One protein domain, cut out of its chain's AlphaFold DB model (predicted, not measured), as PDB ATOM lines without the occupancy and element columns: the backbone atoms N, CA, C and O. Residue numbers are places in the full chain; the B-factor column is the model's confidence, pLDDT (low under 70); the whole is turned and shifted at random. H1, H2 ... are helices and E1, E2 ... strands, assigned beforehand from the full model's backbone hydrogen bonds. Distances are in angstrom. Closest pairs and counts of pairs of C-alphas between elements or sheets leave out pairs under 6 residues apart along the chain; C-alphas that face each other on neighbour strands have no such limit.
ATOM      1  N   PRO A 152     -46.632  52.703  -1.758       55.09
ATOM      2  CA  PRO A 152     -45.809  52.962  -0.580       55.09
ATOM      3  C   PRO A 152     -44.840  51.833  -0.223       55.09
ATOM      4  O   PRO A 152     -43.672  52.060   0.079       55.09
ATOM      5  N   LYS A 153     -45.295  50.578  -0.277       66.25
ATOM      6  CA  LYS A 153     -44.474  49.413   0.090       66.25
ATOM      7  C   LYS A 153     -43.498  49.024  -1.017       66.25
ATOM      8  O   LYS A 153     -42.567  48.263  -0.753       66.25
ATOM      9  N   ALA A 154     -43.675  49.539  -2.236       70.19
ATOM     10  CA  ALA A 154     -42.781  49.253  -3.352       70.19
ATOM     11  C   ALA A 154     -41.364  49.753  -3.060       70.19
ATOM     12  O   ALA A 154     -40.409  49.011  -3.283       70.19
ATOM     13  N   PHE A 155     -41.220  50.948  -2.475       77.81
ATOM     14  CA  PHE A 155     -39.907  51.497  -2.137       77.81
ATOM     15  C   PHE A 155     -39.151  50.635  -1.120       77.81
ATOM     16  O   PHE A 155     -37.975  50.326  -1.320       77.81
ATOM     17  N   GLU A 156     -39.828  50.193  -0.057       79.88
ATOM     18  CA  GLU A 156     -39.250  49.260   0.912       79.88
ATOM     19  C   GLU A 156     -38.747  48.002   0.196       79.88
ATOM     20  O   GLU A 156     -37.558  47.697   0.262       79.88
ATOM     21  N   TRP A 157     -39.605  47.325  -0.574       75.38
ATOM     22  CA  TRP A 157     -39.222  46.128  -1.330       75.38
ATOM     23  C   TRP A 157     -38.039  46.358  -2.274       75.38
ATOM     24  O   TRP A 157     -37.140  45.518  -2.339       75.38
ATOM     25  N   MET A 158     -37.993  47.498  -2.962       78.44
ATOM     26  CA  MET A 158     -36.883  47.871  -3.837       78.44
ATOM     27  C   MET A 158     -35.557  47.939  -3.073       78.44
ATOM     28  O   MET A 158     -34.571  47.345  -3.514       78.44
ATOM     29  N   VAL A 159     -35.523  48.603  -1.911       84.06
ATOM     30  CA  VAL A 159     -34.310  48.712  -1.079       84.06
ATOM     31  C   VAL A 159     -33.839  47.336  -0.611       84.06
ATOM     32  O   VAL A 159     -32.662  46.999  -0.756       84.06
ATOM     33  N   LEU A 160     -34.753  46.506  -0.103       79.50
ATOM     34  CA  LEU A 160     -34.426  45.163   0.389       79.50
ATOM     35  C   LEU A 160     -33.792  44.292  -0.684       79.50
ATOM     36  O   LEU A 160     -32.823  43.565  -0.463       79.50
ATOM     37  N   LYS A 161     -34.359  44.368  -1.874       76.56
ATOM     38  CA  LYS A 161     -33.973  43.516  -2.978       76.56
ATOM     39  C   LYS A 161     -32.703  43.996  -3.659       76.56
ATOM     40  O   LYS A 161     -31.884  43.171  -4.059       76.56
ATOM     41  N   ARG A 162     -32.472  45.311  -3.670       84.81
ATOM     42  CA  ARG A 162     -31.161  45.884  -3.977       84.81
ATOM     43  C   ARG A 162     -30.098  45.345  -3.018       84.81
ATOM     44  O   ARG A 162     -29.060  44.905  -3.497       84.81
ATOM     45  N   PHE A 163     -30.367  45.273  -1.710       85.25
ATOM     46  CA  PHE A 163     -29.453  44.624  -0.757       85.25
ATOM     47  C   PHE A 163     -29.193  43.153  -1.107       85.25
ATOM     48  O   PHE A 163     -28.034  42.758  -1.204       85.25
ATOM     49  N   GLN A 164     -30.233  42.350  -1.364       82.31
ATOM     50  CA  GLN A 164     -30.041  40.954  -1.789       82.31
ATOM     51  C   GLN A 164     -29.159  40.852  -3.038       82.31
ATOM     52  O   GLN A 164     -28.304  39.981  -3.114       82.31
ATOM     53  N   HIS A 165     -29.329  41.761  -3.997       80.69
ATOM     54  CA  HIS A 165     -28.586  41.747  -5.250       80.69
ATOM     55  C   HIS A 165     -27.123  42.163  -5.113       80.69
ATOM     56  O   HIS A 165     -26.250  41.469  -5.630       80.69
ATOM     57  N   ILE A 166     -26.847  43.248  -4.383       85.56
ATOM     58  CA  ILE A 166     -25.481  43.709  -4.077       85.56
ATOM     59  C   ILE A 166     -24.668  42.575  -3.441       85.56
ATOM     60  O   ILE A 166     -23.493  42.382  -3.755       85.56
ATOM     61  N   PHE A 167     -25.321  41.805  -2.571       87.81
ATOM     62  CA  PHE A 167     -24.723  40.705  -1.824       87.81
ATOM     63  C   PHE A 167     -25.085  39.326  -2.399       87.81
ATOM     64  O   PHE A 167     -24.903  38.319  -1.725       87.81
ATOM     65  N   ALA A 168     -25.564  39.231  -3.644       82.69
ATOM     66  CA  ALA A 168     -25.906  37.941  -4.257       82.69
ATOM     67  C   ALA A 168     -24.662  37.073  -4.498       82.69
ATOM     68  O   ALA A 168     -24.730  35.845  -4.547       82.69
ATOM     69  N   LYS A 169     -23.510  37.726  -4.667       83.12
ATOM     70  CA  LYS A 169     -22.191  37.101  -4.737       83.12
ATOM     71  C   LYS A 169     -21.369  37.565  -3.545       83.12
ATOM     72  O   LYS A 169     -21.515  38.697  -3.095       83.12
ATOM     73  N   LYS A 170     -20.463  36.698  -3.087       89.25
ATOM     74  CA  LYS A 170     -19.527  37.007  -2.003       89.25
ATOM     75  C   LYS A 170     -18.749  38.276  -2.334       89.25
ATOM     76  O   LYS A 170     -17.970  38.293  -3.285       89.25
ATOM     77  N   CYS A 171     -18.937  39.313  -1.534       90.19
ATOM     78  CA  CYS A 171     -18.251  40.583  -1.712       90.19
ATOM     79  C   CYS A 171     -17.899  41.210  -0.359       90.19
ATOM     80  O   CYS A 171     -18.169  40.650   0.709       90.19
ATOM     81  N   GLN A 172     -17.221  42.353  -0.407       92.00
ATOM     82  CA  GLN A 172     -16.989  43.192   0.760       92.00
ATOM     83  C   GLN A 172     -17.956  44.386   0.699       92.00
ATOM     84  O   GLN A 172     -17.967  45.066  -0.330       92.00
ATOM     85  N   PRO A 173     -18.733  44.710   1.754       93.44
ATOM     86  CA  PRO A 173     -19.733  45.776   1.671       93.44
ATOM     87  C   PRO A 173     -19.171  47.138   1.268       93.44
ATOM     88  O   PRO A 173     -19.784  47.828   0.459       93.44
ATOM     89  N   ARG A 174     -17.958  47.497   1.710       93.50
ATOM     90  CA  ARG A 174     -17.293  48.736   1.261       93.50
ATOM     91  C   ARG A 174     -16.884  48.741  -0.215       93.50
ATOM     92  O   ARG A 174     -16.633  49.803  -0.759       93.50
ATOM     93  N   GLN A 175     -16.728  47.578  -0.843       91.62
ATOM     94  CA  GLN A 175     -16.443  47.491  -2.279       91.62
ATOM     95  C   GLN A 175     -17.738  47.555  -3.084       91.62
ATOM     96  O   GLN A 175     -17.760  48.151  -4.152       91.62
ATOM     97  N   ALA A 176     -18.808  46.960  -2.555       88.75
ATOM     98  CA  ALA A 176     -20.093  46.880  -3.229       88.75
ATOM     99  C   ALA A 176     -20.906  48.187  -3.121       88.75
ATOM    100  O   ALA A 176     -21.585  48.566  -4.065       88.75
ATOM    101  N   LEU A 177     -20.811  48.900  -1.993       90.69
ATOM    102  CA  LEU A 177     -21.401  50.229  -1.785       90.69
ATOM    103  C   LEU A 177     -20.416  51.141  -1.019       90.69
ATOM    104  O   LEU A 177     -20.600  51.405   0.176       90.69
ATOM    105  N   PRO A 178     -19.357  51.651  -1.677       90.12
ATOM    106  CA  PRO A 178     -18.282  52.401  -1.016       90.12
ATOM    107  C   PRO A 178     -18.768  53.654  -0.291       90.12
ATOM    108  O   PRO A 178     -18.357  53.910   0.840       90.12
ATOM    109  N   MET A 179     -19.701  54.397  -0.886       90.62
ATOM    110  CA  MET A 179     -20.235  55.620  -0.281       90.62
ATOM    111  C   MET A 179     -20.983  55.360   1.032       90.62
ATOM    112  O   MET A 179     -20.982  56.224   1.908       90.62
ATOM    113  N   PHE A 180     -21.575  54.172   1.187       92.44
ATOM    114  CA  PHE A 180     -22.433  53.818   2.319       92.44
ATOM    115  C   PHE A 180     -21.729  52.967   3.383       92.44
ATOM    116  O   PHE A 180     -22.211  52.900   4.509       92.44
ATOM    117  N   PHE A 181     -20.588  52.340   3.064       92.81
ATOM    118  CA  PHE A 181     -19.917  51.408   3.980       92.81
ATOM    119  C   PHE A 181     -18.387  51.544   4.044       92.81
ATOM    120  O   PHE A 181     -17.714  50.580   4.400       92.81
ATOM    121  N   TYR A 182     -17.794  52.710   3.753       87.56
ATOM    122  CA  TYR A 182     -16.324  52.836   3.775       87.56
ATOM    123  C   TYR A 182     -15.673  52.675   5.167       87.56
ATOM    124  O   TYR A 182     -14.609  52.061   5.255       87.56
ATOM    125  N   THR A 183     -16.275  53.190   6.250       87.75
ATOM    126  CA  THR A 183     -15.752  53.056   7.632       87.75
ATOM    127  C   THR A 183     -16.298  51.932   8.516       87.75
ATOM    128  O   THR A 183     -15.502  51.459   9.332       87.75
ATOM    129  N   PRO A 184     -17.587  51.533   8.463       89.56
ATOM    130  CA  PRO A 184     -18.184  50.681   9.487       89.56
ATOM    131  C   PRO A 184     -17.521  49.306   9.554       89.56
ATOM    132  O   PRO A 184     -16.922  48.832   8.582       89.56
ATOM    133  N   VAL A 185     -17.660  48.633  10.696       90.56
ATOM    134  CA  VAL A 185     -17.195  47.253  10.902       90.56
ATOM    135  C   VAL A 185     -17.825  46.329   9.865       90.56
ATOM    136  O   VAL A 185     -17.121  45.518   9.257       90.56
ATOM    137  N   PHE A 186     -19.118  46.508   9.583       92.00
ATOM    138  CA  PHE A 186     -19.796  45.806   8.494       92.00
ATOM    139  C   PHE A 186     -19.081  45.995   7.146       92.00
ATOM    140  O   PHE A 186     -18.846  45.032   6.418       92.00
ATOM    141  N   GLY A 187     -18.619  47.216   6.858       90.69
ATOM    142  CA  GLY A 187     -17.839  47.563   5.667       90.69
ATOM    143  C   GLY A 187     -16.562  46.743   5.479       90.69
ATOM    144  O   GLY A 187     -16.124  46.519   4.350       90.69
ATOM    145  N   GLN A 188     -15.971  46.268   6.577       90.94
ATOM    146  CA  GLN A 188     -14.726  45.501   6.583       90.94
ATOM    147  C   GLN A 188     -14.946  43.993   6.411       90.94
ATOM    148  O   GLN A 188     -13.980  43.280   6.143       90.94
ATOM    149  N   CYS A 189     -16.183  43.507   6.531       90.56
ATOM    150  CA  CYS A 189     -16.508  42.085   6.456       90.56
ATOM    151  C   CYS A 189     -16.258  41.523   5.053       90.56
ATOM    152  O   CYS A 189     -16.793  42.025   4.070       90.56
ATOM    153  N   CYS A 190     -15.462  40.462   4.950       90.25
ATOM    154  CA  CYS A 190     -15.136  39.824   3.679       90.25
ATOM    155  C   CYS A 190     -16.023  38.606   3.432       90.25
ATOM    156  O   CYS A 190     -16.254  37.799   4.333       90.25
ATOM    157  N   GLY A 191     -16.436  38.430   2.177       87.06
ATOM    158  CA  GLY A 191     -17.198  37.262   1.748       87.06
ATOM    159  C   GLY A 191     -18.664  37.300   2.163       87.06
ATOM    160  O   GLY A 191     -19.271  36.242   2.250       87.06
ATOM    161  N   VAL A 192     -19.221  38.488   2.419       89.88
ATOM    162  CA  VAL A 192     -20.647  38.658   2.712       89.88
ATOM    163  C   VAL A 192     -21.446  38.247   1.482       89.88
ATOM    164  O   VAL A 192     -21.205  38.770   0.391       89.88
ATOM    165  N   SER A 193     -22.391  37.331   1.662       88.25
ATOM    166  CA  SER A 193     -23.427  37.047   0.676       88.25
ATOM    167  C   SER A 193     -24.775  36.809   1.342       88.25
ATOM    168  O   SER A 193     -24.846  36.327   2.468       88.25
ATOM    169  N   PHE A 194     -25.850  37.156   0.649       85.44
ATOM    170  CA  PHE A 194     -27.218  36.972   1.109       85.44
ATOM    171  C   PHE A 194     -27.995  36.117   0.115       85.44
ATOM    172  O   PHE A 194     -27.808  36.218  -1.097       85.44
ATOM    173  N   SER A 195     -28.906  35.297   0.639       78.88
ATOM    174  CA  SER A 195     -29.780  34.484  -0.199       78.88
ATOM    175  C   SER A 195     -30.666  35.378  -1.065       78.88
ATOM    176  O   SER A 195     -31.292  36.320  -0.578       78.88
ATOM    177  N   MET A 196     -30.774  35.046  -2.352       73.06
ATOM    178  CA  MET A 196     -31.719  35.692  -3.270       73.06
ATOM    179  C   MET A 196     -33.175  35.287  -2.986       73.06
ATOM    180  O   MET A 196     -34.113  35.977  -3.398       73.06
ATOM    181  N   TYR A 197     -33.377  34.190  -2.250       70.00
ATOM    182  CA  TYR A 197     -34.691  33.720  -1.833       70.00
ATOM    183  C   TYR A 197     -35.093  34.400  -0.525       70.00
ATOM    184  O   TYR A 197     -34.394  34.307   0.481       70.00
ATOM    185  N   CYS A 198     -36.234  35.092  -0.546       70.38
ATOM    186  CA  CYS A 198     -36.823  35.704   0.640       70.38
ATOM    187  C   CYS A 198     -37.998  34.851   1.115       70.38
ATOM    188  O   CYS A 198     -38.910  34.587   0.333       70.38
ATOM    189  N   GLN A 199     -37.995  34.457   2.385       66.56
ATOM    190  CA  GLN A 199     -39.123  33.772   3.015       66.56
ATOM    191  C   GLN A 199     -39.877  34.727   3.955       66.56
ATOM    192  O   GLN A 199     -39.302  35.705   4.440       66.56
ATOM    193  N   PRO A 200     -41.175  34.504   4.199       65.00
ATOM    194  CA  PRO A 200     -41.908  35.292   5.182       65.00
ATOM    195  C   PRO A 200     -41.399  35.020   6.610       65.00
ATOM    196  O   PRO A 200     -41.129  33.874   6.964       65.00
ATOM    197  N   ILE A 201     -41.297  36.063   7.442       64.50
ATOM    198  CA  ILE A 201     -41.048  35.931   8.888       64.50
ATOM    199  C   ILE A 201     -42.379  35.571   9.566       64.50
ATOM    200  O   ILE A 201     -43.337  36.346   9.433       64.50
ATOM    201  N   PRO A 202     -42.462  34.442  10.295       57.84
ATOM    202  CA  PRO A 202     -43.600  34.168  11.166       57.84
ATOM    203  C   PRO A 202     -43.689  35.248  12.250       57.84
ATOM    204  O   PRO A 202     -42.672  35.742  12.726       57.84
ATOM    205  N   ALA A 203     -44.894  35.638  12.650       61.66
ATOM    206  CA  ALA A 203     -45.103  36.615  13.707       61.66
ATOM    207  C   ALA A 203     -44.425  36.177  15.015       61.66
ATOM    208  O   ALA A 203     -44.775  35.179  15.636       61.66
ATOM    209  N   ILE A 204     -43.422  36.940  15.431       60.06
ATOM    210  CA  ILE A 204     -42.669  36.671  16.652       60.06
ATOM    211  C   ILE A 204     -43.445  37.224  17.844       60.06
ATOM    212  O   ILE A 204     -43.651  38.434  17.945       60.06
ATOM    213  N   THR A 205     -43.887  36.335  18.733       59.62
ATOM    214  CA  THR A 205     -44.554  36.699  19.988       59.62
ATOM    215  C   THR A 205     -43.533  36.779  21.115       59.62
ATOM    216  O   THR A 205     -42.668  35.911  21.237       59.62
ATOM    217  N   TYR A 206     -43.650  37.814  21.947       56.19
ATOM    218  CA  TYR A 206     -42.752  38.050  23.083       56.19
ATOM    219  C   TYR A 206     -43.380  37.692  24.442       56.19
ATOM    220  O   TYR A 206     -42.654  37.639  25.429       56.19
ATOM    221  N   ASP A 207     -44.689  37.414  24.479       53.97
ATOM    222  CA  ASP A 207     -45.433  37.016  25.679       53.97
ATOM    223  C   ASP A 207     -45.782  35.522  25.651       53.97
ATOM    224  O   ASP A 207     -46.216  34.993  24.623       53.97
ATOM    225  N   GLU A 208     -45.681  34.854  26.805       49.44
ATOM    226  CA  GLU A 208     -46.114  33.458  26.989       49.44
ATOM    227  C   GLU A 208     -47.621  33.277  26.699       49.44
ATOM    228  O   GLU A 208     -48.045  32.214  26.239       49.44
ATOM    229  N   ALA A 216     -48.644  30.607  12.214       47.78
ATOM    230  CA  ALA A 216     -47.660  31.571  11.742       47.78
ATOM    231  C   ALA A 216     -46.926  32.320  12.874       47.78
ATOM    232  O   ALA A 216     -46.475  33.435  12.631       47.78
ATOM    233  N   THR A 217     -46.810  31.762  14.086       51.59
ATOM    234  CA  THR A 217     -46.112  32.406  15.220       51.59
ATOM    235  C   THR A 217     -44.958  31.562  15.773       51.59
ATOM    236  O   THR A 217     -45.082  30.344  15.883       51.59
ATOM    237  N   VAL A 218     -43.813  32.186  16.091       57.75
ATOM    238  CA  VAL A 218     -42.622  31.511  16.658       57.75
ATOM    239  C   VAL A 218     -42.041  32.354  17.797       57.75
ATOM    240  O   VAL A 218     -41.897  33.566  17.660       57.75
ATOM    241  N   GLU A 219     -41.687  31.728  18.919       65.25
ATOM    242  CA  GLU A 219     -40.980  32.398  20.020       65.25
ATOM    243  C   GLU A 219     -39.576  32.842  19.576       65.25
ATOM    244  O   GLU A 219     -38.879  32.104  18.876       65.25
ATOM    245  N   ALA A 220     -39.127  34.028  20.004       65.50
ATOM    246  CA  ALA A 220     -37.864  34.616  19.539       65.50
ATOM    247  C   ALA A 220     -36.652  33.673  19.700       65.50
ATOM    248  O   ALA A 220     -35.836  33.549  18.788       65.50
ATOM    249  N   GLU A 221     -36.561  32.940  20.815       68.19
ATOM    250  CA  GLU A 221     -35.473  31.979  21.045       68.19
ATOM    251  C   GLU A 221     -35.528  30.786  20.072       68.19
ATOM    252  O   GLU A 221     -34.503  30.371  19.525       68.19
ATOM    253  N   GLY A 222     -36.724  30.242  19.820       65.12
ATOM    254  CA  GLY A 222     -36.928  29.157  18.855       65.12
ATOM    255  C   GLY A 222     -36.599  29.591  17.425       65.12
ATOM    256  O   GLY A 222     -35.969  28.844  16.674       65.12
ATOM    257  N   PHE A 223     -36.944  30.830  17.076       69.25
ATOM    258  CA  PHE A 223     -36.613  31.440  15.792       69.25
ATOM    259  C   PHE A 223     -35.097  31.600  15.599       69.25
ATOM    260  O   PHE A 223     -34.572  31.242  14.543       69.25
ATOM    261  N   MET A 224     -34.368  32.051  16.625       70.81
ATOM    262  CA  MET A 224     -32.907  32.154  16.542       70.81
ATOM    263  C   MET A 224     -32.235  30.781  16.439       70.81
ATOM    264  O   MET A 224     -31.317  30.625  15.643       70.81
ATOM    265  N   LYS A 225     -32.731  29.749  17.138       69.81
ATOM    266  CA  LYS A 225     -32.239  28.366  16.962       69.81
ATOM    267  C   LYS A 225     -32.430  27.847  15.531       69.81
ATOM    268  O   LYS A 225     -31.573  27.122  15.034       69.81
ATOM    269  N   MET A 226     -33.520  28.225  14.862       69.19
ATOM    270  CA  MET A 226     -33.748  27.892  13.452       69.19
ATOM    271  C   MET A 226     -32.743  28.605  12.536       69.19
ATOM    272  O   MET A 226     -32.155  27.969  11.664       69.19
ATOM    273  N   ILE A 227     -32.493  29.900  12.765       69.31
ATOM    274  CA  ILE A 227     -31.449  30.662  12.057       69.31
ATOM    275  C   ILE A 227     -30.074  30.023  12.267       69.31
ATOM    276  O   ILE A 227     -29.317  29.890  11.312       69.31
ATOM    277  N   ASP A 228     -29.761  29.579  13.486       67.25
ATOM    278  CA  ASP A 228     -28.474  28.965  13.816       67.25
ATOM    279  C   ASP A 228     -28.190  27.701  12.984       67.25
ATOM    280  O   ASP A 228     -27.026  27.417  12.677       67.25
ATOM    281  N   GLN A 229     -29.249  26.972  12.613       68.19
ATOM    282  CA  GLN A 229     -29.209  25.743  11.815       68.19
ATOM    283  C   GLN A 229     -29.177  25.998  10.300       68.19
ATOM    284  O   GLN A 229     -28.783  25.109   9.545       68.19
ATOM    285  N   MET A 230     -29.566  27.190   9.842       65.12
ATOM    286  CA  MET A 230     -29.604  27.549   8.424       65.12
ATOM    287  C   MET A 230     -28.361  28.359   8.024       65.12
ATOM    288  O   MET A 230     -27.962  29.300   8.702       65.12
ATOM    289  N   GLY A 231     -27.714  27.986   6.912       64.88
ATOM    290  CA  GLY A 231     -26.453  28.608   6.475       64.88
ATOM    291  C   GLY A 231     -26.610  30.017   5.889       64.88
ATOM    292  O   GLY A 231     -25.857  30.926   6.239       64.88
ATOM    293  N   GLU A 232     -27.603  30.215   5.018       75.50
ATOM    294  CA  GLU A 232     -27.897  31.501   4.376       75.50
ATOM    295  C   GLU A 232     -29.411  31.700   4.299       75.50
ATOM    296  O   GLU A 232     -30.127  30.833   3.793       75.50
ATOM    297  N   MET A 233     -29.917  32.835   4.783       75.81
ATOM    298  CA  MET A 233     -31.360  33.072   4.803       75.81
ATOM    299  C   MET A 233     -31.699  34.559   4.750       75.81
ATOM    300  O   MET A 233     -31.049  35.376   5.398       75.81
ATOM    301  N   CYS A 234     -32.751  34.898   4.008       76.56
ATOM    302  CA  CYS A 234     -33.341  36.230   3.973       76.56
ATOM    303  C   CYS A 234     -34.824  36.142   4.305       76.56
ATOM    304  O   CYS A 234     -35.543  35.333   3.716       76.56
ATOM    305  N   LEU A 235     -35.281  36.982   5.224       74.06
ATOM    306  CA  LEU A 235     -36.629  36.937   5.750       74.06
ATOM    307  C   LEU A 235     -37.287  38.323   5.766       74.06
ATOM    308  O   LEU A 235     -36.651  39.308   6.138       74.06
ATOM    309  N   LYS A 236     -38.578  38.398   5.419       74.50
ATOM    310  CA  LYS A 236     -39.394  39.622   5.529       74.50
ATOM    311  C   LYS A 236     -40.687  39.365   6.313       74.50
ATOM    312  O   LYS A 236     -41.393  38.417   5.983       74.50
ATOM    313  N   PRO A 237     -41.065  40.200   7.295       66.06
ATOM    314  CA  PRO A 237     -42.354  40.099   7.976       66.06
ATOM    315  C   PRO A 237     -43.519  40.229   7.008       66.06
ATOM    316  O   PRO A 237     -43.519  41.091   6.128       66.06
ATOM    317  N   LEU A 238     -44.533  39.385   7.205       58.91
ATOM    318  CA  LEU A 238     -45.809  39.544   6.518       58.91
ATOM    319  C   LEU A 238     -46.463  40.880   6.910       58.91
ATOM    320  O   LEU A 238     -46.318  41.304   8.054       58.91
ATOM    321  N   PRO A 239     -47.245  41.518   6.018       53.84
ATOM    322  CA  PRO A 239     -47.963  42.757   6.335       53.84
ATOM    323  C   PRO A 239     -48.898  42.661   7.549       53.84
ATOM    324  O   PRO A 239     -49.198  43.674   8.168       53.84
ATOM    325  N   THR A 240     -49.373  41.457   7.865       48.25
ATOM    326  CA  THR A 240     -50.247  41.142   9.004       48.25
ATOM    327  C   THR A 240     -49.477  40.741  10.266       48.25
ATOM    328  O   THR A 240     -50.085  40.472  11.298       48.25
ATOM    329  N   SER A 241     -48.147  40.664  10.193       50.22
ATOM    330  CA  SER A 241     -47.296  40.253  11.304       50.22
ATOM    331  C   SER A 241     -47.138  41.395  12.306       50.22
ATOM    332  O   SER A 241     -46.723  42.490  11.940       50.22
ATOM    333  N   ALA A 242     -47.403  41.125  13.584       46.38
ATOM    334  CA  ALA A 242     -47.163  42.070  14.680       46.38
ATOM    335  C   ALA A 242     -45.670  42.199  15.066       46.38
ATOM    336  O   ALA A 242     -45.337  42.868  16.043       46.38
ATOM    337  N   SER A 243     -44.770  41.522  14.345       51.31
ATOM    338  CA  SER A 243     -43.338  41.455  14.665       51.31
ATOM    339  C   SER A 243     -42.490  42.488  13.910       51.31
ATOM    340  O   SER A 243     -43.012  43.244  13.096       51.31
ATOM    341  N   LEU A 244     -41.189  42.547  14.243       58.50
ATOM    342  CA  LEU A 244     -40.163  43.485  13.747       58.50
ATOM    343  C   LEU A 244     -40.429  43.949  12.305       58.50
ATOM    344  O   LEU A 244     -40.518  43.100  11.442       58.50
ATOM    345  N   ALA A 245     -40.464  45.253  12.005       63.53
ATOM    346  CA  ALA A 245     -40.674  45.731  10.627       63.53
ATOM    347  C   ALA A 245     -39.483  45.444   9.680       63.53
ATOM    348  O   ALA A 245     -39.631  45.468   8.454       63.53
ATOM    349  N   ALA A 246     -38.306  45.156  10.241       65.19
ATOM    350  CA  ALA A 246     -37.072  44.948   9.497       65.19
ATOM    351  C   ALA A 246     -37.080  43.657   8.666       65.19
ATOM    352  O   ALA A 246     -37.551  42.604   9.094       65.19
ATOM    353  N   PHE A 247     -36.456  43.729   7.498       69.81
ATOM    354  CA  PHE A 247     -35.954  42.565   6.783       69.81
ATOM    355  C   PHE A 247     -34.730  41.998   7.503       69.81
ATOM    356  O   PHE A 247     -33.874  42.755   7.958       69.81
ATOM    357  N   LEU A 248     -34.631  40.678   7.589       76.06
ATOM    358  CA  LEU A 248     -33.540  39.990   8.267       76.06
ATOM    359  C   LEU A 248     -32.731  39.178   7.261       76.06
ATOM    360  O   LEU A 248     -33.287  38.342   6.554       76.06
ATOM    361  N   ALA A 249     -31.419  39.375   7.223       74.81
ATOM    362  CA  ALA A 249     -30.498  38.563   6.440       74.81
ATOM    363  C   ALA A 249     -29.457  37.908   7.352       74.81
ATOM    364  O   ALA A 249     -28.847  38.569   8.190       74.81
ATOM    365  N   CYS A 250     -29.257  36.605   7.183       74.88
ATOM    366  CA  CYS A 250     -28.324  35.796   7.958       74.88
ATOM    367  C   CYS A 250     -27.323  35.127   7.018       74.88
ATOM    368  O   CYS A 250     -27.715  34.613   5.966       74.88
ATOM    369  N   TYR A 251     -26.052  35.101   7.418       77.31
ATOM    370  CA  TYR A 251     -24.987  34.467   6.650       77.31
ATOM    371  C   TYR A 251     -23.928  33.827   7.552       77.31
ATOM    372  O   TYR A 251     -23.407  34.475   8.462       77.31
ATOM    373  N   ALA A 252     -23.599  32.557   7.310       63.22
ATOM    374  CA  ALA A 252     -22.767  31.769   8.217       63.22
ATOM    375  C   ALA A 252     -21.243  31.861   7.980       63.22
ATOM    376  O   ALA A 252     -20.488  31.617   8.919       63.22
ATOM    377  N   ASP A 253     -20.779  32.245   6.785       73.06
ATOM    378  CA  ASP A 253     -19.383  32.002   6.366       73.06
ATOM    379  C   ASP A 253     -18.623  33.265   5.924       73.06
ATOM    380  O   ASP A 253     -17.932  33.271   4.898       73.06
ATOM    381  N   MET A 254     -18.732  34.362   6.683       84.12
ATOM    382  CA  MET A 254     -17.936  35.566   6.417       84.12
ATOM    383  C   MET A 254     -16.638  35.596   7.230       84.12
ATOM    384  O   MET A 254     -16.436  34.834   8.178       84.12
ATOM    385  N   LYS A 255     -15.737  36.514   6.871       82.94
ATOM    386  CA  LYS A 255     -14.515  36.792   7.631       82.94
ATOM    387  C   LYS A 255     -14.508  38.224   8.146       82.94
ATOM    388  O   LYS A 255     -14.661  39.164   7.367       82.94
ATOM    389  N   LEU A 256     -14.231  38.389   9.435       84.44
ATOM    390  CA  LEU A 256     -13.937  39.680  10.049       84.44
ATOM    391  C   LEU A 256     -12.477  39.687  10.502       84.44
ATOM    392  O   LEU A 256     -12.109  38.940  11.408       84.44
ATOM    393  N   ARG A 257     -11.641  40.525   9.871       81.62
ATOM    394  CA  ARG A 257     -10.186  40.592  10.137       81.62
ATOM    395  C   ARG A 257      -9.540  39.196  10.120       81.62
ATOM    396  O   ARG A 257      -8.908  38.780  11.088       81.62
ATOM    397  N   ASP A 258      -9.816  38.453   9.049       79.06
ATOM    398  CA  ASP A 258      -9.353  37.080   8.790       79.06
ATOM    399  C   ASP A 258      -9.832  35.994   9.764       79.06
ATOM    400  O   ASP A 258      -9.464  34.828   9.617       79.06
ATOM    401  N   LYS A 259     -10.721  36.329  10.704       84.06
ATOM    402  CA  LYS A 259     -11.364  35.354  11.590       84.06
ATOM    403  C   LYS A 259     -12.736  34.959  11.041       84.06
ATOM    404  O   LYS A 259     -13.480  35.850  10.623       84.06
ATOM    405  N   PRO A 260     -13.089  33.660  11.038       84.62
ATOM    406  CA  PRO A 260     -14.418  33.221  10.629       84.62
ATOM    407  C   PRO A 260     -15.465  33.825  11.564       84.62
ATOM    408  O   PRO A 260     -15.257  33.851  12.778       84.62
ATOM    409  N   ALA A 261     -16.561  34.322  11.002       85.38
ATOM    410  CA  ALA A 261     -17.667  34.908  11.740       85.38
ATOM    411  C   ALA A 261     -18.993  34.699  11.010       85.38
ATOM    412  O   ALA A 261     -19.045  34.624   9.783       85.38
ATOM    413  N   LYS A 262     -20.070  34.663  11.790       86.38
ATOM    414  CA  LYS A 262     -21.437  34.713  11.276       86.38
ATOM    415  C   LYS A 262     -21.937  36.152  11.269       86.38
ATOM    416  O   LYS A 262     -21.536  36.948  12.119       86.38
ATOM    417  N   LEU A 263     -22.825  36.474  10.337       88.25
ATOM    418  CA  LEU A 263     -23.476  37.771  10.206       88.25
ATOM    419  C   LEU A 263     -24.982  37.631  10.395       88.25
ATOM    420  O   LEU A 263     -25.620  36.796   9.755       88.25
ATOM    421  N   LEU A 264     -25.538  38.521  11.205       88.50
ATOM    422  CA  LEU A 264     -26.961  38.793  11.280       88.50
ATOM    423  C   LEU A 264     -27.188  40.272  10.985       88.50
ATOM    424  O   LEU A 264     -26.743  41.130  11.743       88.50
ATOM    425  N   CYS A 265     -27.866  40.567   9.883       90.38
ATOM    426  CA  CYS A 265     -28.139  41.920   9.426       90.38
ATOM    427  C   CYS A 265     -29.646  42.185   9.446       90.38
ATOM    428  O   CYS A 265     -30.402  41.527   8.731       90.38
ATOM    429  N   GLY A 266     -30.087  43.155  10.241       89.81
ATOM    430  CA  GLY A 266     -31.420  43.745  10.134       89.81
ATOM    431  C   GLY A 266     -31.395  44.933   9.177       89.81
ATOM    432  O   GLY A 266     -30.464  45.729   9.224       89.81
ATOM    433  N   LEU A 267     -32.403  45.070   8.320       90.25
ATOM    434  CA  LEU A 267     -32.579  46.205   7.419       90.25
ATOM    435  C   LEU A 267     -33.981  46.787   7.589       90.25
ATOM    436  O   LEU A 267     -34.979  46.139   7.276       90.25
ATOM    437  N   VAL A 268     -34.045  48.019   8.079       89.56
ATOM    438  CA  VAL A 268     -35.277  48.784   8.269       89.56
ATOM    439  C   VAL A 268     -35.330  49.905   7.243       89.56
ATOM    440  O   VAL A 268     -34.364  50.652   7.089       89.56
ATOM    441  N   VAL A 269     -36.475  50.052   6.579       88.31
ATOM    442  CA  VAL A 269     -36.750  51.175   5.678       88.31
ATOM    443  C   VAL A 269     -37.959  51.934   6.210       88.31
ATOM    444  O   VAL A 269     -38.963  51.306   6.535       88.31
ATOM    445  N   LYS A 270     -37.863  53.261   6.354       87.06
ATOM    446  CA  LYS A 270     -38.930  54.119   6.917       87.06
ATOM    447  C   LYS A 270     -38.934  55.526   6.313       87.06
ATOM    448  O   LYS A 270     -38.056  55.875   5.527       87.06
ATOM    449  N   GLY A 271     -39.913  56.347   6.699       80.19
ATOM    450  CA  GLY A 271     -39.959  57.769   6.340       80.19
ATOM    451  C   GLY A 271     -40.318  58.035   4.877       80.19
ATOM    452  O   GLY A 271     -39.984  59.105   4.369       80.19
ATOM    453  N   TYR A 272     -40.923  57.055   4.196       78.00
ATOM    454  CA  TYR A 272     -41.456  57.145   2.831       78.00
ATOM    455  C   TYR A 272     -42.987  57.284   2.860       78.00
ATOM    456  O   TYR A 272     -43.590  57.142   3.925       78.00
ATOM    457  N   ASP A 273     -43.608  57.590   1.717       71.94
ATOM    458  CA  ASP A 273     -45.073  57.689   1.576       71.94
ATOM    459  C   ASP A 273     -45.737  58.723   2.505       71.94
ATOM    460  O   ASP A 273     -46.697  58.462   3.221       71.94
ATOM    461  N   GLY A 274     -45.155  59.922   2.587       71.25
ATOM    462  CA  GLY A 274     -45.719  61.005   3.403       71.25
ATOM    463  C   GLY A 274     -45.724  60.749   4.917       71.25
ATOM    464  O   GLY A 274     -46.244  61.576   5.667       71.25
ATOM    465  N   SER A 275     -45.131  59.644   5.386       80.31
ATOM    466  CA  SER A 275     -44.955  59.379   6.813       80.31
ATOM    467  C   SER A 275     -44.102  60.467   7.484       80.31
ATOM    468  O   SER A 275     -43.251  61.092   6.837       80.31
ATOM    469  N   PRO A 276     -44.321  60.734   8.787       86.25
ATOM    470  CA  PRO A 276     -43.566  61.755   9.495       86.25
ATOM    471  C   PRO A 276     -42.059  61.447   9.485       86.25
ATOM    472  O   PRO A 276     -41.668  60.274   9.474       86.25
ATOM    473  N   PRO A 277     -41.199  62.483   9.534       91.44
ATOM    474  CA  PRO A 277     -39.755  62.295   9.550       91.44
ATOM    475  C   PRO A 277     -39.299  61.380  10.690       91.44
ATOM    476  O   PRO A 277     -39.739  61.510  11.836       91.44
ATOM    477  N   VAL A 278     -38.369  60.474  10.388       91.50
ATOM    478  CA  VAL A 278     -37.813  59.547  11.378       91.50
ATOM    479  C   VAL A 278     -36.991  60.326  12.404       91.50
ATOM    480  O   VAL A 278     -36.152  61.158  12.057       91.50
ATOM    481  N   THR A 279     -37.234  60.055  13.686       93.25
ATOM    482  CA  THR A 279     -36.617  60.753  14.830       93.25
ATOM    483  C   THR A 279     -35.706  59.821  15.622       93.25
ATOM    484  O   THR A 279     -35.750  58.600  15.452       93.25
ATOM    485  N   SER A 280     -34.915  60.372  16.549       91.25
ATOM    486  CA  SER A 280     -34.102  59.572  17.476       91.25
ATOM    487  C   SER A 280     -34.935  58.581  18.301       91.25
ATOM    488  O   SER A 280     -34.449  57.498  18.616       91.25
ATOM    489  N   VAL A 281     -36.197  58.912  18.606       90.19
ATOM    490  CA  VAL A 281     -37.131  58.005  19.298       90.19
ATOM    491  C   VAL A 281     -37.476  56.808  18.413       90.19
ATOM    492  O   VAL A 281     -37.409  55.671  18.870       90.19
ATOM    493  N   HIS A 282     -37.771  57.044  17.133       90.00
ATOM    494  CA  HIS A 282     -38.039  55.967  16.180       90.00
ATOM    495  C   HIS A 282     -36.822  55.047  16.004       90.00
ATOM    496  O   HIS A 282     -36.980  53.830  16.026       90.00
ATOM    497  N   LEU A 283     -35.609  55.606  15.889       89.50
ATOM    498  CA  LEU A 283     -34.376  54.808  15.824       89.50
ATOM    499  C   LEU A 283     -34.193  53.938  17.070       89.50
ATOM    500  O   LEU A 283     -33.888  52.753  16.949       89.50
ATOM    501  N   LYS A 284     -34.427  54.505  18.260       89.75
ATOM    502  CA  LYS A 284     -34.376  53.764  19.522       89.75
ATOM    503  C   LYS A 284     -35.349  52.586  19.530       89.75
ATOM    504  O   LYS A 284     -34.946  51.481  19.878       89.75
ATOM    505  N   MET A 285     -36.591  52.788  19.089       86.88
ATOM    506  CA  MET A 285     -37.582  51.708  19.012       86.88
ATOM    507  C   MET A 285     -37.129  50.563  18.095       86.88
ATOM    508  O   MET A 285     -37.274  49.397  18.455       86.88
ATOM    509  N   GLU A 286     -36.544  50.865  16.932       87.25
ATOM    510  CA  GLU A 286     -36.020  49.824  16.034       87.25
ATOM    511  C   GLU A 286     -34.838  49.067  16.644       87.25
ATOM    512  O   GLU A 286     -34.761  47.843  16.528       87.25
ATOM    513  N   CYS A 287     -33.953  49.773  17.353       88.38
ATOM    514  CA  CYS A 287     -32.853  49.147  18.081       88.38
ATOM    515  C   CYS A 287     -33.375  48.229  19.197       88.38
ATOM    516  O   CYS A 287     -32.916  47.098  19.320       88.38
ATOM    517  N   GLU A 288     -34.369  48.661  19.976       85.44
ATOM    518  CA  GLU A 288     -34.996  47.831  21.010       85.44
ATOM    519  C   GLU A 288     -35.650  46.579  20.417       85.44
ATOM    520  O   GLU A 288     -35.455  45.477  20.937       85.44
ATOM    521  N   ASN A 289     -36.375  46.720  19.305       81.12
ATOM    522  CA  ASN A 289     -37.017  45.593  18.633       81.12
ATOM    523  C   ASN A 289     -35.986  44.585  18.105       81.12
ATOM    524  O   ASN A 289     -36.131  43.380  18.319       81.12
ATOM    525  N   PHE A 290     -34.920  45.062  17.457       83.56
ATOM    526  CA  PHE A 290     -33.858  44.191  16.958       83.56
ATOM    527  C   PHE A 290     -33.085  43.521  18.104       83.56
ATOM    528  O   PHE A 290     -32.848  42.316  18.070       83.56
ATOM    529  N   ASN A 291     -32.771  44.259  19.174       83.19
ATOM    530  CA  ASN A 291     -32.109  43.737  20.373       83.19
ATOM    531  C   ASN A 291     -32.937  42.632  21.062       83.19
ATOM    532  O   ASN A 291     -32.378  41.650  21.557       83.19
ATOM    533  N   ARG A 292     -34.273  42.753  21.068       78.12
ATOM    534  CA  ARG A 292     -35.177  41.697  21.551       78.12
ATOM    535  C   ARG A 292     -35.110  40.458  20.667       78.12
ATOM    536  O   ARG A 292     -34.923  39.374  21.211       78.12
ATOM    537  N   LEU A 293     -35.172  40.616  19.344       75.94
ATOM    538  CA  LEU A 293     -35.125  39.505  18.387       75.94
ATOM    539  C   LEU A 293     -33.881  38.625  18.560       75.94
ATOM    540  O   LEU A 293     -33.972  37.405  18.564       75.94
ATOM    541  N   VAL A 294     -32.715  39.243  18.733       75.56
ATOM    542  CA  VAL A 294     -31.432  38.523  18.810       75.56
ATOM    543  C   VAL A 294     -31.160  37.889  20.183       75.56
ATOM    544  O   VAL A 294     -30.088  37.313  20.419       75.56
ATOM    545  N   THR A 295     -32.119  37.992  21.110       70.31
ATOM    546  CA  THR A 295     -32.067  37.367  22.434       70.31
ATOM    547  C   THR A 295     -32.128  35.848  22.306       70.31
ATOM    548  O   THR A 295     -33.032  35.317  21.679       70.31
ATOM    549  N   GLY A 296     -31.165  35.145  22.912       63.28
ATOM    550  CA  GLY A 296     -31.107  33.677  22.885       63.28
ATOM    551  C   GLY A 296     -30.156  33.084  21.839       63.28
ATOM    552  O   GLY A 296     -30.028  31.868  21.759       63.28
ATOM    553  N   THR A 297     -29.436  33.914  21.073       64.62
ATOM    554  CA  THR A 297     -28.397  33.419  20.151       64.62
ATOM    555  C   THR A 297     -27.202  32.824  20.896       64.62
ATOM    556  O   THR A 297     -26.552  33.500  21.696       64.62
ATOM    557  N   SER A 298     -26.870  31.567  20.588       61.88
ATOM    558  CA  SER A 298     -25.686  30.881  21.129       61.88
ATOM    559  C   SER A 298     -24.454  30.992  20.218       61.88
ATOM    560  O   SER A 298     -23.328  30.735  20.652       61.88
ATOM    561  N   LEU A 299     -24.650  31.421  18.966       62.44
ATOM    562  CA  LEU A 299     -23.600  31.538  17.959       62.44
ATOM    563  C   LEU A 299     -22.506  32.520  18.368       62.44
ATOM    564  O   LEU A 299     -22.753  33.706  18.610       62.44
ATOM    565  N   LYS A 300     -21.265  32.030  18.360       67.38
ATOM    566  CA  LYS A 300     -20.064  32.849  18.485       67.38
ATOM    567  C   LYS A 300     -18.984  32.358  17.513       67.38
ATOM    568  O   LYS A 300     -18.784  31.149  17.422       67.38
ATOM    569  N   PRO A 301     -18.257  33.269  16.844       77.19
ATOM    570  CA  PRO A 301     -18.473  34.720  16.814       77.19
ATOM    571  C   PRO A 301     -19.610  35.107  15.843       77.19
ATOM    572  O   PRO A 301     -19.635  34.668  14.695       77.19
ATOM    573  N   LEU A 302     -20.550  35.932  16.319       85.12
ATOM    574  CA  LEU A 302     -21.694  36.449  15.557       85.12
ATOM    575  C   LEU A 302     -21.659  37.977  15.596       85.12
ATOM    576  O   LEU A 302     -21.685  38.544  16.687       85.12
ATOM    577  N   LEU A 303     -21.614  38.601  14.420       89.06
ATOM    578  CA  LEU A 303     -21.726  40.043  14.234       89.06
ATOM    579  C   LEU A 303     -23.185  40.406  13.933       89.06
ATOM    580  O   LEU A 303     -23.780  39.857  13.004       89.06
ATOM    581  N   ARG A 304     -23.754  41.322  14.713       89.62
ATOM    582  CA  ARG A 304     -25.153  41.755  14.650       89.62
ATOM    583  C   ARG A 304     -25.205  43.215  14.226       89.62
ATOM    584  O   ARG A 304     -24.851  44.105  14.995       89.62
ATOM    585  N   ILE A 305     -25.649  43.443  13.000       92.50
ATOM    586  CA  ILE A 305     -25.699  44.760  12.372       92.50
ATOM    587  C   ILE A 305     -27.160  45.150  12.181       92.50
ATOM    588  O   ILE A 305     -27.945  44.363  11.653       92.50
ATOM    589  N   LEU A 306     -27.524  46.366  12.577       92.81
ATOM    590  CA  LEU A 306     -28.811  46.961  12.228       92.81
ATOM    591  C   LEU A 306     -28.580  48.116  11.260       92.81
ATOM    592  O   LEU A 306     -27.898  49.080  11.589       92.81
ATOM    593  N   ILE A 307     -29.166  48.029  10.072       94.81
ATOM    594  CA  ILE A 307     -29.128  49.070   9.052       94.81
ATOM    595  C   ILE A 307     -30.497  49.739   8.988       94.81
ATOM    596  O   ILE A 307     -31.517  49.063   8.853       94.81
ATOM    597  N   VAL A 308     -30.528  51.067   9.056       93.44
ATOM    598  CA  VAL A 308     -31.758  51.860   8.969       93.44
ATOM    599  C   VAL A 308     -31.628  52.882   7.845       93.44
ATOM    600  O   VAL A 308     -30.852  53.826   7.954       93.44
ATOM    601  N   GLY A 309     -32.384  52.711   6.764       92.88
ATOM    602  CA  GLY A 309     -32.442  53.661   5.650       92.88
ATOM    603  C   GLY A 309     -33.771  54.405   5.622       92.88
ATOM    604  O   GLY A 309     -34.831  53.793   5.750       92.88
ATOM    605  N   CYS A 310     -33.754  55.725   5.462       91.56
ATOM    606  CA  CYS A 310     -34.989  56.504   5.394       91.56
ATOM    607  C   CYS A 310     -34.919  57.617   4.357       91.56
ATOM    608  O   CYS A 310     -33.859  58.180   4.084       91.56
ATOM    609  N   THR A 311     -36.085  57.955   3.809       90.94
ATOM    610  CA  THR A 311     -36.251  59.064   2.859       90.94
ATOM    611  C   THR A 311     -36.582  60.388   3.543       90.94
ATOM    612  O   THR A 311     -36.555  61.430   2.894       90.94
ATOM    613  N   SER A 312     -36.854  60.369   4.850       91.25
ATOM    614  CA  SER A 312     -37.136  61.558   5.652       91.25
ATOM    615  C   SER A 312     -36.656  61.369   7.091       91.25
ATOM    616  O   SER A 312     -36.989  60.373   7.740       91.25
ATOM    617  N   TYR A 313     -35.891  62.338   7.596       94.06
ATOM    618  CA  TYR A 313     -35.340  62.363   8.950       94.06
ATOM    619  C   TYR A 313     -35.597  63.717   9.616       94.06
ATOM    620  O   TYR A 313     -35.646  64.751   8.956       94.06
ATOM    621  N   SER A 314     -35.715  63.712  10.943       94.69
ATOM    622  CA  SER A 314     -35.671  64.929  11.763       94.69
ATOM    623  C   SER A 314     -34.345  65.681  11.605       94.69
ATOM    624  O   SER A 314     -33.311  65.064  11.343       94.69
ATOM    625  N   GLU A 315     -34.357  66.994  11.844       93.56
ATOM    626  CA  GLU A 315     -33.157  67.846  11.783       93.56
ATOM    627  C   GLU A 315     -32.015  67.330  12.671       93.56
ATOM    628  O   GLU A 315     -30.853  67.336  12.263       93.56
ATOM    629  N   GLU A 316     -32.351  66.801  13.853       94.19
ATOM    630  CA  GLU A 316     -31.390  66.193  14.778       94.19
ATOM    631  C   GLU A 316     -30.594  65.070  14.098       94.19
ATOM    632  O   GLU A 316     -29.367  65.057  14.153       94.19
ATOM    633  N   ILE A 317     -31.274  64.139  13.420       93.94
ATOM    634  CA  ILE A 317     -30.610  63.038  12.709       93.94
ATOM    635  C   ILE A 317     -29.906  63.556  11.455       93.94
ATOM    636  O   ILE A 317     -28.780  63.143  11.185       93.94
ATOM    637  N   MET A 318     -30.519  64.493  10.727       94.44
ATOM    638  CA  MET A 318     -29.914  65.080   9.529       94.44
ATOM    639  C   MET A 318     -28.546  65.703   9.821       94.44
ATOM    640  O   MET A 318     -27.605  65.520   9.048       94.44
ATOM    641  N   SER A 319     -28.403  66.365  10.974       94.06
ATOM    642  CA  SER A 319     -27.136  66.968  11.398       94.06
ATOM    643  C   SER A 319     -26.001  65.944  11.575       94.06
ATOM    644  O   SER A 319     -24.840  66.260  11.313       94.06
ATOM    645  N   LYS A 320     -26.326  64.693  11.936       94.88
ATOM    646  CA  LYS A 320     -25.346  63.621  12.174       94.88
ATOM    647  C   LYS A 320     -24.716  63.084  10.894       94.88
ATOM    648  O   LYS A 320     -23.585  62.606  10.939       94.88
ATOM    649  N   PHE A 321     -25.396  63.187   9.748       94.12
ATOM    650  CA  PHE A 321     -24.803  62.779   8.472       94.12
ATOM    651  C   PHE A 321     -23.601  63.648   8.099       94.12
ATOM    652  O   PHE A 321     -22.665  63.143   7.483       94.12
ATOM    653  N   ASN A 322     -23.600  64.937   8.463       90.06
ATOM    654  CA  ASN A 322     -22.511  65.875   8.165       90.06
ATOM    655  C   ASN A 322     -22.039  65.791   6.690       90.06
ATOM    656  O   ASN A 322     -20.851  65.654   6.394       90.06
ATOM    657  N   GLY A 323     -22.999  65.753   5.756       87.50
ATOM    658  CA  GLY A 323     -22.756  65.633   4.311       87.50
ATOM    659  C   GLY A 323     -22.377  64.232   3.800       87.50
ATOM    660  O   GLY A 323     -22.196  64.052   2.593       87.50
ATOM    661  N   LYS A 324     -22.268  63.224   4.671       93.44
ATOM    662  CA  LYS A 324     -21.982  61.825   4.308       93.44
ATOM    663  C   LYS A 324     -23.260  61.070   3.929       93.44
ATOM    664  O   LYS A 324     -24.361  61.516   4.219       93.44
ATOM    665  N   ALA A 325     -23.106  59.916   3.277       94.19
ATOM    666  CA  ALA A 325     -24.229  59.053   2.887       94.19
ATOM    667  C   ALA A 325     -24.715  58.128   4.021       94.19
ATOM    668  O   ALA A 325     -25.691  57.402   3.858       94.19
ATOM    669  N   PHE A 326     -24.017  58.116   5.155       96.38
ATOM    670  CA  PHE A 326     -24.392  57.359   6.343       96.38
ATOM    671  C   PHE A 326     -23.683  57.913   7.585       96.38
ATOM    672  O   PHE A 326     -22.686  58.636   7.473       96.38
ATOM    673  N   PHE A 327     -24.153  57.508   8.760       95.56
ATOM    674  CA  PHE A 327     -23.389  57.559  10.006       95.56
ATOM    675  C   PHE A 327     -23.585  56.260  10.798       95.56
ATOM    676  O   PHE A 327     -24.512  55.492  10.534       95.56
ATOM    677  N   VAL A 328     -22.697  56.004  11.757       94.50
ATOM    678  CA  VAL A 328     -22.845  54.909  12.727       94.50
ATOM    679  C   VAL A 328     -23.370  55.516  14.023       94.50
ATOM    680  O   VAL A 328     -22.786  56.479  14.515       94.50
ATOM    681  N   ASP A 329     -24.492  55.018  14.541       91.56
ATOM    682  CA  ASP A 329     -25.047  55.517  15.801       91.56
ATOM    683  C   ASP A 329     -24.152  55.068  16.962       91.56
ATOM    684  O   ASP A 329     -23.945  53.876  17.183       91.56
ATOM    685  N   GLU A 330     -23.608  56.031  17.700       84.00
ATOM    686  CA  GLU A 330     -22.664  55.783  18.795       84.00
ATOM    687  C   GLU A 330     -23.352  55.244  20.061       84.00
ATOM    688  O   GLU A 330     -22.687  54.786  20.990       84.00
ATOM    689  N   ARG A 331     -24.691  55.243  20.107       76.88
ATOM    690  CA  ARG A 331     -25.487  54.765  21.251       76.88
ATOM    691  C   ARG A 331     -25.645  53.242  21.289       76.88
ATOM    692  O   ARG A 331     -26.569  52.740  21.922       76.88
ATOM    693  N   THR A 332     -24.762  52.476  20.649       68.62
ATOM    694  CA  THR A 332     -24.792  50.999  20.716       68.62
ATOM    695  C   THR A 332     -24.647  50.473  22.146       68.62
ATOM    696  O   THR A 332     -25.148  49.392  22.443       68.62
ATOM    697  N   ALA A 333     -24.056  51.252  23.062       71.44
ATOM    698  CA  ALA A 333     -23.997  50.927  24.490       71.44
ATOM    699  C   ALA A 333     -25.386  50.713  25.130       71.44
ATOM    700  O   ALA A 333     -25.512  49.898  26.045       71.44
ATOM    701  N   ASP A 334     -26.430  51.376  24.619       82.12
ATOM    702  CA  ASP A 334     -27.813  51.204  25.084       82.12
ATOM    703  C   ASP A 334     -28.444  49.890  24.571       82.12
ATOM    704  O   ASP A 334     -29.470  49.435  25.084       82.12
ATOM    705  N   TYR A 335     -27.823  49.245  23.574       84.38
ATOM    706  CA  TYR A 335     -28.325  48.052  22.884       84.38
ATOM    707  C   TYR A 335     -27.241  46.962  22.828       84.38
ATOM    708  O   TYR A 335     -26.668  46.695  21.773       84.38
ATOM    709  N   PRO A 336     -26.966  46.271  23.950       81.69
ATOM    710  CA  PRO A 336     -25.765  45.446  24.117       81.69
ATOM    711  C   PRO A 336     -25.680  44.212  23.205       81.69
ATOM    712  O   PRO A 336     -24.646  43.547  23.180       81.69
ATOM    713  N   LYS A 337     -26.750  43.857  22.483       85.19
ATOM    714  CA  LYS A 337     -26.749  42.761  21.500       85.19
ATOM    715  C   LYS A 337     -26.715  43.272  20.060       85.19
ATOM    716  O   LYS A 337     -27.016  42.508  19.151       85.19
ATOM    717  N   ILE A 338     -26.377  44.537  19.841       89.19
ATOM    718  CA  ILE A 338     -26.139  45.099  18.513       89.19
ATOM    719  C   ILE A 338     -24.692  45.572  18.478       89.19
ATOM    720  O   ILE A 338     -24.287  46.396  19.290       89.19
ATOM    721  N   ASP A 339     -23.911  45.036  17.545       90.50
ATOM    722  CA  ASP A 339     -22.500  45.396  17.409       90.50
ATOM    723  C   ASP A 339     -22.339  46.740  16.681       90.50
ATOM    724  O   ASP A 339     -21.441  47.518  16.996       90.50
ATOM    725  N   GLU A 340     -23.220  47.037  15.721       92.81
ATOM    726  CA  GLU A 340     -23.197  48.290  14.964       92.81
ATOM    727  C   GLU A 340     -24.602  48.673  14.475       92.81
ATOM    728  O   GLU A 340     -25.331  47.837  13.931       92.81
ATOM    729  N   VAL A 341     -24.970  49.947  14.635       94.50
ATOM    730  CA  VAL A 341     -26.185  50.532  14.050       94.50
ATOM    731  C   VAL A 341     -25.763  51.523  12.970       94.50
ATOM    732  O   VAL A 341     -25.124  52.529  13.267       94.50
ATOM    733  N   ILE A 342     -26.111  51.246  11.717       95.75
ATOM    734  CA  ILE A 342     -25.730  52.051  10.553       95.75
ATOM    735  C   ILE A 342     -26.978  52.744  10.014       95.75
ATOM    736  O   ILE A 342     -27.935  52.088   9.609       95.75
ATOM    737  N   VAL A 343     -26.967  54.071   9.968       95.88
ATOM    738  CA  VAL A 343     -28.081  54.863   9.440       95.88
ATOM    739  C   VAL A 343     -27.698  55.396   8.064       95.88
ATOM    740  O   VAL A 343     -26.682  56.074   7.946       95.88
ATOM    741  N   LEU A 344     -28.482  55.077   7.028       95.94
ATOM    742  CA  LEU A 344     -28.216  55.436   5.630       95.94
ATOM    743  C   LEU A 344     -29.050  56.643   5.194       95.94
ATOM    744  O   LEU A 344     -30.272  56.634   5.314       95.94
ATOM    745  N   ASP A 345     -28.408  57.643   4.600       94.88
ATOM    746  CA  ASP A 345     -29.092  58.785   4.002       94.88
ATOM    747  C   ASP A 345     -29.677  58.396   2.639       94.88
ATOM    748  O   ASP A 345     -28.951  58.296   1.649       94.88
ATOM    749  N   LEU A 346     -30.997  58.205   2.585       93.00
ATOM    750  CA  LEU A 346     -31.754  58.039   1.343       93.00
ATOM    751  C   LEU A 346     -32.688  59.233   1.093       93.00
ATOM    752  O   LEU A 346     -33.674  59.087   0.374       93.00
ATOM    753  N   THR A 347     -32.422  60.403   1.684       91.69
ATOM    754  CA  THR A 347     -33.348  61.554   1.663       91.69
ATOM    755  C   THR A 347     -33.413  62.268   0.322       91.69
ATOM    756  O   THR A 347     -34.485  62.708  -0.098       91.69
ATOM    757  N   SER A 348     -32.294  62.341  -0.400       89.62
ATOM    758  CA  SER A 348     -32.227  63.029  -1.689       89.62
ATOM    759  C   SER A 348     -32.329  62.067  -2.879       89.62
ATOM    760  O   SER A 348     -31.843  60.932  -2.793       89.62
ATOM    761  N   PRO A 349     -32.873  62.524  -4.026       87.50
ATOM    762  CA  PRO A 349     -32.885  61.733  -5.257       87.50
ATOM    763  C   PRO A 349     -31.486  61.270  -5.660       87.50
ATOM    764  O   PRO A 349     -31.293  60.112  -6.011       87.50
ATOM    765  N   LYS A 350     -30.482  62.142  -5.505       87.81
ATOM    766  CA  LYS A 350     -29.078  61.818  -5.777       87.81
ATOM    767  C   LYS A 350     -28.579  60.642  -4.932       87.81
ATOM    768  O   LYS A 350     -27.960  59.729  -5.463       87.81
ATOM    769  N   ARG A 351     -28.872  60.629  -3.628       90.25
ATOM    770  CA  ARG A 351     -28.476  59.523  -2.738       90.25
ATOM    771  C   ARG A 351     -29.172  58.216  -3.090       90.25
ATOM    772  O   ARG A 351     -28.541  57.163  -3.055       90.25
ATOM    773  N   ARG A 352     -30.452  58.276  -3.461       89.81
ATOM    774  CA  ARG A 352     -31.189  57.102  -3.945       89.81
ATOM    775  C   ARG A 352     -30.609  56.587  -5.263       89.81
ATOM    776  O   ARG A 352     -30.404  55.384  -5.387       89.81
ATOM    777  N   ALA A 353     -30.278  57.476  -6.197       85.50
ATOM    778  CA  ALA A 353     -29.609  57.129  -7.448       85.50
ATOM    779  C   ALA A 353     -28.278  56.407  -7.201       85.50
ATOM    780  O   ALA A 353     -28.056  55.328  -7.741       85.50
ATOM    781  N   GLU A 354     -27.438  56.960  -6.318       88.50
ATOM    782  CA  GLU A 354     -26.166  56.359  -5.898       88.50
ATOM    783  C   GLU A 354     -26.374  54.970  -5.272       88.50
ATOM    784  O   GLU A 354     -25.661  54.025  -5.600       88.50
ATOM    785  N   PHE A 355     -27.369  54.820  -4.393       89.94
ATOM    786  CA  PHE A 355     -27.674  53.551  -3.729       89.94
ATOM    787  C   PHE A 355     -28.147  52.459  -4.707       89.94
ATOM    788  O   PHE A 355     -27.771  51.285  -4.594       89.94
ATOM    789  N   PHE A 356     -28.979  52.843  -5.675       84.56
ATOM    790  CA  PHE A 356     -29.554  51.936  -6.664       84.56
ATOM    791  C   PHE A 356     -28.702  51.772  -7.935       84.56
ATOM    792  O   PHE A 356     -29.060  50.940  -8.765       84.56
ATOM    793  N   GLU A 357     -27.587  52.504  -8.067       82.19
ATOM    794  CA  GLU A 357     -26.760  52.586  -9.287       82.19
ATOM    795  C   GLU A 357     -27.581  52.970 -10.528       82.19
ATOM    796  O   GLU A 357     -27.462  52.373 -11.598       82.19
ATOM    797  N   LEU A 358     -28.458  53.960 -10.368       74.06
ATOM    798  CA  LEU A 358     -29.343  54.419 -11.434       74.06
ATOM    799  C   LEU A 358     -28.728  55.586 -12.199       74.06
ATOM    800  O   LEU A 358     -28.100  56.464 -11.609       74.06
ATOM    801  N   SER A 359     -28.970  55.620 -13.509       67.62
ATOM    802  CA  SER A 359     -28.828  56.852 -14.282       67.62
ATOM    803  C   SER A 359     -29.919  57.857 -13.891       67.62
ATOM    804  O   SER A 359     -30.969  57.471 -13.368       67.62
ATOM    805  N   ASP A 360     -29.695  59.137 -14.201       63.91
ATOM    806  CA  ASP A 360     -30.628  60.240 -13.917       63.91
ATOM    807  C   ASP A 360     -32.056  59.957 -14.406       63.91
ATOM    808  O   ASP A 360     -33.042  60.346 -13.782       63.91
ATOM    809  N   TYR A 361     -32.157  59.210 -15.499       57.97
ATOM    810  CA  TYR A 361     -33.399  58.755 -16.093       57.97
ATOM    811  C   TYR A 361     -34.207  57.809 -15.185       57.97
ATOM    812  O   TYR A 361     -35.402  58.013 -14.957       57.97
ATOM    813  N   TRP A 362     -33.565  56.780 -14.620       63.09
ATOM    814  CA  TRP A 362     -34.247  55.768 -13.803       63.09
ATOM    815  C   TRP A 362     -34.570  56.265 -12.396       63.09
ATOM    816  O   TRP A 362     -35.428  55.693 -11.719       63.09
ATOM    817  N   CYS A 363     -33.944  57.365 -11.972       67.88
ATOM    818  CA  CYS A 363     -34.272  58.044 -10.725       67.88
ATOM    819  C   CYS A 363     -35.764  58.372 -10.646       67.88
ATOM    820  O   CYS A 363     -36.375  58.132  -9.610       67.88
ATOM    821  N   ALA A 364     -36.382  58.821 -11.747       66.06
ATOM    822  CA  ALA A 364     -37.799  59.189 -11.781       66.06
ATOM    823  C   ALA A 364     -38.733  58.059 -11.306       66.06
ATOM    824  O   ALA A 364     -39.743  58.325 -10.654       66.06
ATOM    825  N   PHE A 365     -38.378  56.799 -11.573       65.62
ATOM    826  CA  PHE A 365     -39.145  55.643 -11.114       65.62
ATOM    827  C   PHE A 365     -39.088  55.485  -9.588       65.62
ATOM    828  O   PHE A 365     -40.121  55.329  -8.938       65.62
ATOM    829  N   VAL A 366     -37.889  55.586  -9.004       73.81
ATOM    830  CA  VAL A 366     -37.709  55.554  -7.543       73.81
ATOM    831  C   VAL A 366     -38.433  56.726  -6.891       73.81
ATOM    832  O   VAL A 366     -39.097  56.551  -5.873       73.81
ATOM    833  N   GLU A 367     -38.360  57.910  -7.496       78.31
ATOM    834  CA  GLU A 367     -39.042  59.098  -6.986       78.31
ATOM    835  C   GLU A 367     -40.562  58.930  -6.964       78.31
ATOM    836  O   GLU A 367     -41.205  59.363  -6.011       78.31
ATOM    837  N   ASN A 368     -41.147  58.257  -7.956       69.88
ATOM    838  CA  ASN A 368     -42.577  57.955  -7.952       69.88
ATOM    839  C   ASN A 368     -42.974  56.976  -6.835       69.88
ATOM    840  O   ASN A 368     -44.055  57.128  -6.276       69.88
ATOM    841  N   ALA A 369     -42.106  56.024  -6.475       68.69
ATOM    842  CA  ALA A 369     -42.351  55.080  -5.379       68.69
ATOM    843  C   ALA A 369     -42.186  55.705  -3.977       68.69
ATOM    844  O   ALA A 369     -42.701  55.172  -2.998       68.69
ATOM    845  N   VAL A 370     -41.449  56.816  -3.864       73.38
ATOM    846  CA  VAL A 370     -41.243  57.548  -2.598       73.38
ATOM    847  C   VAL A 370     -42.296  58.639  -2.390       73.38
ATOM    848  O   VAL A 370     -42.564  59.022  -1.246       73.38
ATOM    849  N   ARG A 371     -42.884  59.161  -3.476       67.50
ATOM    850  CA  ARG A 371     -43.900  60.217  -3.412       67.50
ATOM    851  C   ARG A 371     -45.126  59.749  -2.618       67.50
ATOM    852  O   ARG A 371     -45.581  58.628  -2.830       67.50
TER     853      ARG A 371
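Overview. This is residues 152 to 208 and 216 to 371 of the 381 residues of an uncharacterized protein of Aphanomyces euteiches (UniProt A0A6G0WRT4). A twisted sheet of seven strands forms the core, with H1 over one face and H5, H6 and H7 over the other. H10 packs on H1 and H9 at one end of the whole, and the small parallel pair E2 and E3 lies toward the opposite end. The 213 printed residues include ten named helices and nine named strands, in the order H1 to H4, E1 to E3, H5, E4 to E6, H6, E7, H7, E8, H8, E9, H9, H10; the mixed sheet runs E1 E4 E5 E6 E7 E9 E8. The class is mixed, helices and strands, and the whole is compact, with a radius of gyration of the C-alphas of 16.4 A and spans of 44 by 40 by 33 A.

Arrangement. Start at H1, residues 152 to 166: it is on the sheet of E1 (198 to 201), E4 (232 to 237), E5 (247 to 256), E6 (259 to 270), E7 (302 to 310), E9 (340 to 345) and E8 (326 to 328), at a height of 7.3 A, its closest C-alphas to E6 being Glu 156 and Val 269, 5.7 A apart. H2 (173 to 176) touches H4 (185 to 188), the C-alphas of Arg 174 and Gly 187 being 4.6 A apart; H4 is only just at the sheet's level, at 3.6 A, and H3 (178 to 181) only grazes the sheet. E1 runs on into E2 (203 to 205), parallel to E3 (217 to 219), with N 218 and O 203 at 3.2 A. Three layers, helices on both faces, are completed by H5 (220 to 229), H6 (280 to 293) and H7 (315 to 321), on the opposite face from H1. E4 E5 E6 form a meander, each strand the antiparallel neighbour of the one before; look at N 235 and O 248, 2.8 A, and N 265 and O 249, 2.8 A. E6, H6, E7 form a strand-helix-strand unit, parallel neighbours with a helix between and a right-handed crossover; N 264 and O 303 are 2.8 A apart. H8 (330 to 334) only grazes the sheet, as does H9 (349 to 356), which touches H10 (360 to 370) about perpendicular, at 83 degrees, closest at C-alphas 353 and 363, 5.8 A. Every O i to N i+4 pair is within hydrogen-bond range in H5, H6 and H9, but 10 of 11 in H1, 4 of 7 in H10, 1 of 3 in H7 with 3 of 4 i+3 pairs, and 0 of 1 in H8 with 1 of 2; H2, H3 and H4 are too short.

Along the chain. Find C-alpha 152 at (-45.809, 52.962, -0.580), from which H1 runs 22.6 A. E6 is 33.7 A long, E7 26.1 A, and H6 20.1 A; H10 ends at C-alpha 370, (-41.243, 57.548, -2.598).

Size, cuts and confidence. Glu 208 and Tyr 361 have the C-alphas farthest apart, 51.6 A. Residues 209 to 215 are not printed, and C-alphas 208 and 216 are 15.4 A apart across that cut; of the links printed whole, none is long. Mean pLDDT of the printed part is 79.8, with 55 residues under 70, among them 199 to 208 and 237 to 247.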